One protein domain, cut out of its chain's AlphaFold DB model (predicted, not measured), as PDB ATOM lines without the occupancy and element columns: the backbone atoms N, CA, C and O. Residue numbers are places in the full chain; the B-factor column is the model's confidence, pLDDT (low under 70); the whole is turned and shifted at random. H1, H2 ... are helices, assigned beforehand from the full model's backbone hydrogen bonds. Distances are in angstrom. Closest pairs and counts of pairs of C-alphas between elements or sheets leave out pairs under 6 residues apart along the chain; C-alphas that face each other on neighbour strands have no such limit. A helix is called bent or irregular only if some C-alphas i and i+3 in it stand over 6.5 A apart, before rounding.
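AT A GLANCE: This is residues 4 to 59 of the 59 residues of an uncharacterized protein of Chryseobacterium sp (UniProt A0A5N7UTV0). One long helix, H3, makes the base of a loose, open U, with the pair H1 and H2 at its first end and short H4 turning off at its last end. The 56 printed residues hold four named helices, H1 to H4 in chain order, and no named strand: all helix. The whole is loose, with a radius of gyration of the C-alphas of 12.8 A and spans of 35 by 25 by 18 A.

HOW THE PARTS SIT: H3, residues 32 to 49, is irregular: C-alphas 33 and 36 are 7.6 A apart. H2, residues 19 to 28, is close to H3 but not clearly touching; their closest C-alphas, Ala 28 and Tyr 34, are 7.9 A apart. H1, residues 7 to 14, touches H2, closest at the C-alphas of Arg 14 and Arg 22, 4.7 A, at a steep tilt of 55 degrees, opposite ways. H4, residues 52 to 58, is close to H3 but not clearly touching, about perpendicular at 85 degrees; their closest C-alphas, Gln 49 and Tyr 55, are 6.2 A apart. H1 and H3 are apart. Every O i to N i+4 pair is within hydrogen-bond range in H1, H2 and H4, and 12 of 14 in H3.

IN THESE COORDINATES: H3 is 25.5 A long, H2 13.3 A, H1 10.8 A and H4 10.3 A. H1 begins at C-alpha 7 (-9.256, 33.185, 42.535); H4 ends at C-alpha 58 (-23.801, 34.605, 55.909).

THE WHOLE: The C-alphas farthest apart, Lys 33 and Asn 59, are 35.5 A apart. The printed part has no cut, and its three links are tight. Residues 54 to 55 and 57 to 59 have pLDDT under 70.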
ATOM      1  N   THR A   4     -10.577  31.056  37.773       73.00
ATOM      2  CA  THR A   4     -10.800  32.504  37.618       73.00
ATOM      3  C   THR A   4     -11.906  33.002  38.548       73.00
ATOM      4  O   THR A   4     -11.712  33.950  39.307       73.00
ATOM      5  N   GLN A   5     -13.055  32.318  38.566       70.19
ATOM      6  CA  GLN A   5     -14.189  32.646  39.441       70.19
ATOM      7  C   GLN A   5     -13.900  32.368  40.925       70.19
ATOM      8  O   GLN A   5     -14.559  32.922  41.805       70.19
ATOM      9  N   ASN A   6     -12.906  31.524  41.217       75.94
ATOM     10  CA  ASN A   6     -12.529  31.136  42.576       75.94
ATOM     11  C   ASN A   6     -11.192  31.723  43.036       75.94
ATOM     12  O   ASN A   6     -10.737  31.368  44.125       75.94
ATOM     13  N   HIS A   7     -10.591  32.642  42.274       83.31
ATOM     14  CA  HIS A   7      -9.256  33.185  42.535       83.31
ATOM     15  C   HIS A   7      -9.065  33.616  44.000       83.31
ATOM     16  O   HIS A   7      -8.181  33.114  44.690       83.31
ATOM     17  N   ASN A   8      -9.986  34.421  44.535       85.31
ATOM     18  CA  ASN A   8      -9.930  34.882  45.929       85.31
ATOM     19  C   ASN A   8      -9.974  33.737  46.960       85.31
ATOM     20  O   ASN A   8      -9.369  33.833  48.026       85.31
ATOM     21  N   ARG A   9     -10.688  32.642  46.670       82.81
ATOM     22  CA  ARG A   9     -10.746  31.459  47.548       82.81
ATOM     23  C   ARG A   9      -9.434  30.680  47.505       82.81
ATOM     24  O   ARG A   9      -8.985  30.203  48.543       82.81
ATOM     25  N   VAL A  10      -8.820  30.587  46.327       86.88
ATOM     26  CA  VAL A  10      -7.509  29.954  46.137       86.88
ATOM     27  C   VAL A  10      -6.428  30.735  46.883       86.88
ATOM     28  O   VAL A  10      -5.657  30.131  47.630       86.88
ATOM     29  N   GLU A  11      -6.418  32.066  46.774       89.38
ATOM     30  CA  GLU A  11      -5.462  32.912  47.505       89.38
ATOM     31  C   GLU A  11      -5.629  32.799  49.025       89.38
ATOM     32  O   GLU A  11      -4.645  32.650  49.747       89.38
ATOM     33  N   ARG A  12      -6.869  32.743  49.529       88.44
ATOM     34  CA  ARG A  12      -7.122  32.453  50.952       88.44
ATOM     35  C   ARG A  12      -6.600  31.077  51.367       88.44
ATOM     36  O   ARG A  12      -6.035  30.939  52.447       88.44
ATOM     37  N   GLY A  13      -6.738  30.067  50.509       88.12
ATOM     38  CA  GLY A  13      -6.178  28.735  50.740       88.12
ATOM     39  C   GLY A  13      -4.656  28.755  50.923       88.12
ATOM     40  O   GLY A  13      -4.134  28.089  51.817       88.12
ATOM     41  N   ARG A  14      -3.946  29.590  50.152       90.56
ATOM     42  CA  ARG A  14      -2.489  29.796  50.285       90.56
ATOM     43  C   ARG A  14      -2.075  30.518  51.566       90.56
ATOM     44  O   ARG A  14      -0.900  30.476  51.921       90.56
ATOM     45  N   GLN A  15      -3.015  31.161  52.252       93.06
ATOM     46  CA  GLN A  15      -2.802  31.851  53.525       93.06
ATOM     47  C   GLN A  15      -3.382  31.076  54.714       93.06
ATOM     48  O   GLN A  15      -3.414  31.596  55.824       93.06
ATOM     49  N   SER A  16      -3.839  29.834  54.511       90.81
ATOM     50  CA  SER A  16      -4.441  29.043  55.582       90.81
ATOM     51  C   SER A  16      -3.491  28.900  56.777       90.81
ATOM     52  O   SER A  16      -2.299  28.610  56.618       90.81
ATOM     53  N   GLU A  17      -4.035  29.064  57.982       93.06
ATOM     54  CA  GLU A  17      -3.332  28.779  59.238       93.06
ATOM     55  C   GLU A  17      -2.995  27.290  59.362       93.06
ATOM     56  O   GLU A  17      -2.002  26.923  59.989       93.06
ATOM     57  N   ASN A  18      -3.771  26.425  58.695       93.19
ATOM     58  CA  ASN A  18      -3.472  25.006  58.609       93.19
ATOM     59  C   ASN A  18      -2.341  24.764  57.584       93.19
ATOM     60  O   ASN A  18      -2.543  24.974  56.379       93.19
ATOM     61  N   PRO A  19      -1.165  24.273  58.019       91.69
ATOM     62  CA  PRO A  19      -0.001  24.127  57.150       91.69
ATOM     63  C   PRO A  19      -0.209  23.103  56.028       91.69
ATOM     64  O   PRO A  19       0.326  23.290  54.937       91.69
ATOM     65  N   VAL A  20      -1.016  22.059  56.249       90.25
ATOM     66  CA  VAL A  20      -1.305  21.033  55.231       90.25
ATOM     67  C   VAL A  20      -2.110  21.634  54.084       90.25
ATOM     68  O   VAL A  20      -1.786  21.432  52.913       90.25
ATOM     69  N   TYR A  21      -3.139  22.415  54.413       88.94
ATOM     70  CA  TYR A  21      -3.976  23.064  53.408       88.94
ATOM     71  C   TYR A  21      -3.191  24.128  52.655       88.94
ATOM     72  O   TYR A  21      -3.191  24.125  51.424       88.94
ATOM     73  N   ARG A  22      -2.442  24.966  53.376       93.75
ATOM     74  CA  ARG A  22      -1.551  25.951  52.763       93.75
ATOM     75  C   ARG A  22      -0.600  25.311  51.752       93.75
ATOM     76  O   ARG A  22      -0.551  25.751  50.604       93.75
ATOM     77  N   GLN A  23       0.086  24.236  52.142       91.50
ATOM     78  CA  GLN A  23       1.019  23.524  51.268       91.50
ATOM     79  C   GLN A  23       0.324  22.965  50.023       91.50
ATOM     80  O   GLN A  23       0.849  23.076  48.911       91.50
ATOM     81  N   PHE A  24      -0.871  22.396  50.183       88.50
ATOM     82  CA  PHE A  24      -1.661  21.887  49.066       88.50
ATOM     83  C   PHE A  24      -2.002  22.996  48.056       88.50
ATOM     84  O   PHE A  24      -1.751  22.821  46.862       88.50
ATOM     85  N   PHE A  25      -2.486  24.152  48.524       89.38
ATOM     86  CA  PHE A  25      -2.816  25.308  47.676       89.38
ATOM     87  C   PHE A  25      -1.599  25.963  47.007       89.38
ATOM     88  O   PHE A  25      -1.732  26.539  45.925       89.38
ATOM     89  N   GLN A  26      -0.417  25.863  47.617       88.38
ATOM     90  CA  GLN A  26       0.828  26.405  47.066       88.38
ATOM     91  C   GLN A  26       1.485  25.485  46.028       88.38
ATOM     92  O   GLN A  26       2.118  25.983  45.102       88.38
ATOM     93  N   THR A  27       1.342  24.161  46.154       88.62
ATOM     94  CA  THR A  27       2.148  23.208  45.362       88.62
ATOM     95  C   THR A  27       1.343  22.293  44.450       88.62
ATOM     96  O   THR A  27       1.712  22.075  43.299       88.62
ATOM     97  N   ALA A  28       0.246  21.735  44.950       85.00
ATOM     98  CA  ALA A  28      -0.463  20.648  44.289       85.00
ATOM     99  C   ALA A  28      -1.736  21.131  43.591       85.00
ATOM    100  O   ALA A  28      -2.127  20.563  42.577       85.00
ATOM    101  N   PHE A  29      -2.364  22.194  44.091       83.88
ATOM    102  CA  PHE A  29      -3.681  22.645  43.644       83.88
ATOM    103  C   PHE A  29      -3.757  23.003  42.150       83.88
ATOM    104  O   PHE A  29      -4.753  22.717  41.487       83.88
ATOM    105  N   LEU A  30      -2.691  23.580  41.589       81.25
ATOM    106  CA  LEU A  30      -2.630  23.927  40.163       81.25
ATOM    107  C   LEU A  30      -2.264  22.738  39.259       81.25
ATOM    108  O   LEU A  30      -2.295  22.866  38.038       81.25
ATOM    109  N   ASN A  31      -1.953  21.570  39.824       87.56
ATOM    110  CA  ASN A  31      -1.657  20.383  39.035       87.56
ATOM    111  C   ASN A  31      -2.942  19.836  38.388       87.56
ATOM    112  O   ASN A  31      -3.928  19.550  39.074       87.56
ATOM    113  N   GLY A  32      -2.903  19.635  37.068       83.69
ATOM    114  CA  GLY A  32      -4.040  19.166  36.272       83.69
ATOM    115  C   GLY A  32      -4.642  17.835  36.736       83.69
ATOM    116  O   GLY A  32      -5.836  17.609  36.545       83.69
ATOM    117  N   LYS A  33      -3.874  16.989  37.439       88.38
ATOM    118  CA  LYS A  33      -4.382  15.732  38.021       88.38
ATOM    119  C   LYS A  33      -5.495  15.937  39.056       88.38
ATOM    120  O   LYS A  33      -6.267  15.019  39.306       88.38
ATOM    121  N   TYR A  34      -5.605  17.134  39.636       83.12
ATOM    122  CA  TYR A  34      -6.644  17.476  40.610       83.12
ATOM    123  C   TYR A  34      -7.828  18.236  40.004       83.12
ATOM    124  O   TYR A  34      -8.705  18.668  40.749       83.12
ATOM    125  N   ASN A  35      -7.907  18.399  38.679       85.88
ATOM    126  CA  ASN A  35      -8.985  19.167  38.042       85.88
ATOM    127  C   ASN A  35     -10.387  18.640  38.393       85.88
ATOM    128  O   ASN A  35     -11.272  19.432  38.712       85.88
ATOM    129  N   ALA A  36     -10.580  17.317  38.419       85.81
ATOM    130  CA  ALA A  36     -11.856  16.717  38.819       85.81
ATOM    131  C   ALA A  36     -12.207  17.027  40.287       85.81
ATOM    132  O   ALA A  36     -13.343  17.381  40.604       85.81
ATOM    133  N   THR A  37     -11.219  16.968  41.185       83.75
ATOM    134  CA  THR A  37     -11.387  17.330  42.598       83.75
ATOM    135  C   THR A  37     -11.723  18.814  42.760       83.75
ATOM    136  O   THR A  37     -12.640  19.146  43.510       83.75
ATOM    137  N   LYS A  38     -11.041  19.706  42.024       86.12
ATOM    138  CA  LYS A  38     -11.331  21.149  42.012       86.12
ATOM    139  C   LYS A  38     -12.770  21.418  41.582       86.12
ATOM    140  O   LYS A  38     -13.502  22.104  42.291       86.12
ATOM    141  N   LEU A  39     -13.204  20.798  40.484       85.94
ATOM    142  CA  LEU A  39     -14.570  20.927  39.982       85.94
ATOM    143  C   LEU A  39     -15.613  20.469  41.012       85.94
ATOM    144  O   LEU A  39     -16.615  21.156  41.218       85.94
ATOM    145  N   ALA A  40     -15.372  19.347  41.696       85.69
ATOM    146  CA  ALA A  40     -16.276  18.844  42.728       85.69
ATOM    147  C   ALA A  40     -16.385  19.808  43.924       85.69
ATOM    148  O   ALA A  40     -17.490  20.077  44.406       85.69
ATOM    149  N   ILE A  41     -15.257  20.365  44.378       83.00
ATOM    150  CA  ILE A  41     -15.219  21.358  45.463       83.00
ATOM    151  C   ILE A  41     -15.985  22.618  45.057       83.00
ATOM    152  O   ILE A  41     -16.865  23.067  45.792       83.00
ATOM    153  N   TYR A  42     -15.700  23.164  43.876       84.75
ATOM    154  CA  TYR A  42     -16.362  24.368  43.384       84.75
ATOM    155  C   TYR A  42     -17.867  24.180  43.209       84.75
ATOM    156  O   TYR A  42     -18.643  25.044  43.608       84.75
ATOM    157  N   THR A  43     -18.293  23.030  42.685       85.06
ATOM    158  CA  THR A  43     -19.718  22.700  42.542       85.06
ATOM    159  C   THR A  43     -20.416  22.648  43.901       85.06
ATOM    160  O   THR A  43     -21.493  23.215  44.064       85.06
ATOM    161  N   ARG A  44     -19.793  22.027  44.913       83.44
ATOM    162  CA  ARG A  44     -20.353  21.992  46.274       83.44
ATOM    163  C   ARG A  44     -20.463  23.381  46.886       83.44
ATOM    164  O   ARG A  44     -21.498  23.706  47.455       83.44
ATOM    165  N   ILE A  45     -19.429  24.203  46.740       81.62
ATOM    166  CA  ILE A  45     -19.441  25.589  47.209       81.62
ATOM    167  C   ILE A  45     -20.566  26.380  46.533       81.62
ATOM    168  O   ILE A  45     -21.317  27.059  47.225       81.62
ATOM    169  N   GLN A  46     -20.716  26.259  45.212       81.81
ATOM    170  CA  GLN A  46     -21.781  26.933  44.471       81.81
ATOM    171  C   GLN A  46     -23.164  26.499  44.961       81.81
ATOM    172  O   GLN A  46     -24.029  27.339  45.183       81.81
ATOM    173  N   ASN A  47     -23.366  25.195  45.163       83.38
ATOM    174  CA  ASN A  47     -24.632  24.666  45.666       83.38
ATOM    175  C   ASN A  47     -24.952  25.189  47.068       83.38
ATOM    176  O   ASN A  47     -26.105  25.506  47.343       83.38
ATOM    177  N   LEU A  48     -23.944  25.318  47.936       80.88
ATOM    178  CA  LEU A  48     -24.115  25.924  49.257       80.88
ATOM    179  C   LEU A  48     -24.460  27.411  49.146       80.88
ATOM    180  O   LEU A  48     -25.395  27.854  49.792       80.88
ATOM    181  N   GLN A  49     -23.771  28.175  48.298       75.50
ATOM    182  CA  GLN A  49     -24.076  29.599  48.101       75.50
ATOM    183  C   GLN A  49     -25.465  29.839  47.503       75.50
ATOM    184  O   GLN A  49     -26.117  30.821  47.844       75.50
ATOM    185  N   ASN A  50     -25.916  28.942  46.627       76.19
ATOM    186  CA  ASN A  50     -27.247  28.993  46.027       76.19
ATOM    187  C   ASN A  50     -28.339  28.465  46.967       76.19
ATOM    188  O   ASN A  50     -29.523  28.568  46.651       76.19
ATOM    189  N   ASN A  51     -27.970  27.880  48.108       79.69
ATOM    190  CA  ASN A  51     -28.932  27.463  49.107       79.69
ATOM    191  C   ASN A  51     -29.380  28.686  49.919       79.69
ATOM    192  O   ASN A  51     -28.587  29.319  50.616       79.69
ATOM    193  N   TYR A  52     -30.676  28.990  49.846       71.62
ATOM    194  CA  TYR A  52     -31.281  30.154  50.491       71.62
ATOM    195  C   TYR A  52     -31.057  30.195  52.012       71.62
ATOM    196  O   TYR A  52     -30.793  31.255  52.572       71.62
ATOM    197  N   SER A  53     -31.069  29.042  52.687       70.38
ATOM    198  CA  SER A  53     -30.777  28.966  54.123       70.38
ATOM    199  C   SER A  53     -29.324  29.329  54.439       70.38
ATOM    200  O   SER A  53     -29.050  29.928  55.472       70.38
ATOM    201  N   PHE A  54     -28.394  29.008  53.539       64.38
ATOM    202  CA  PHE A  54     -26.986  29.374  53.689       64.38
ATOM    203  C   PHE A  54     -26.748  30.862  53.402       64.38
ATOM    204  O   PHE A  54     -25.938  31.496  54.073       64.38
ATOM    205  N   TYR A  55     -27.482  31.435  52.442       65.88
ATOM    206  CA  TYR A  55     -27.475  32.876  52.175       65.88
ATOM    207  C   TYR A  55     -27.902  33.687  53.408       65.88
ATOM    208  O   TYR A  55     -27.249  34.673  53.740       65.88
ATOM    209  N   LEU A  56     -28.946  33.240  54.113       70.69
ATOM    210  CA  LEU A  56     -29.434  33.883  55.338       70.69
ATOM    211  C   LEU A  56     -28.479  33.751  56.537       70.69
ATOM    212  O   LEU A  56     -28.573  34.538  57.464       70.69
ATOM    213  N   MET A  57     -27.583  32.759  56.551       66.75
ATOM    214  CA  MET A  57     -26.596  32.587  57.629       66.75
ATOM    215  C   MET A  57     -25.332  33.435  57.444       66.75
ATOM    216  O   MET A  57     -24.596  33.636  58.407       66.75
ATOM    217  N   MET A  58     -25.031  33.866  56.216       64.38
ATOM    218  CA  MET A  58     -23.801  34.605  55.909       64.38
ATOM    219  C   MET A  58     -23.988  36.121  55.747       64.38
ATOM    220  O   MET A  58     -22.983  36.811  55.564       64.38
ATOM    221  N   ASN A  59     -25.225  36.627  55.787       55.69
ATOM    222  CA  ASN A  59     -25.566  38.056  55.748       55.69
ATOM    223  C   ASN A  59     -26.356  38.437  56.998       55.69
ATOM    224  O   ASN A  59     -26.250  39.613  57.402       55.69
TER     225      ASN A  59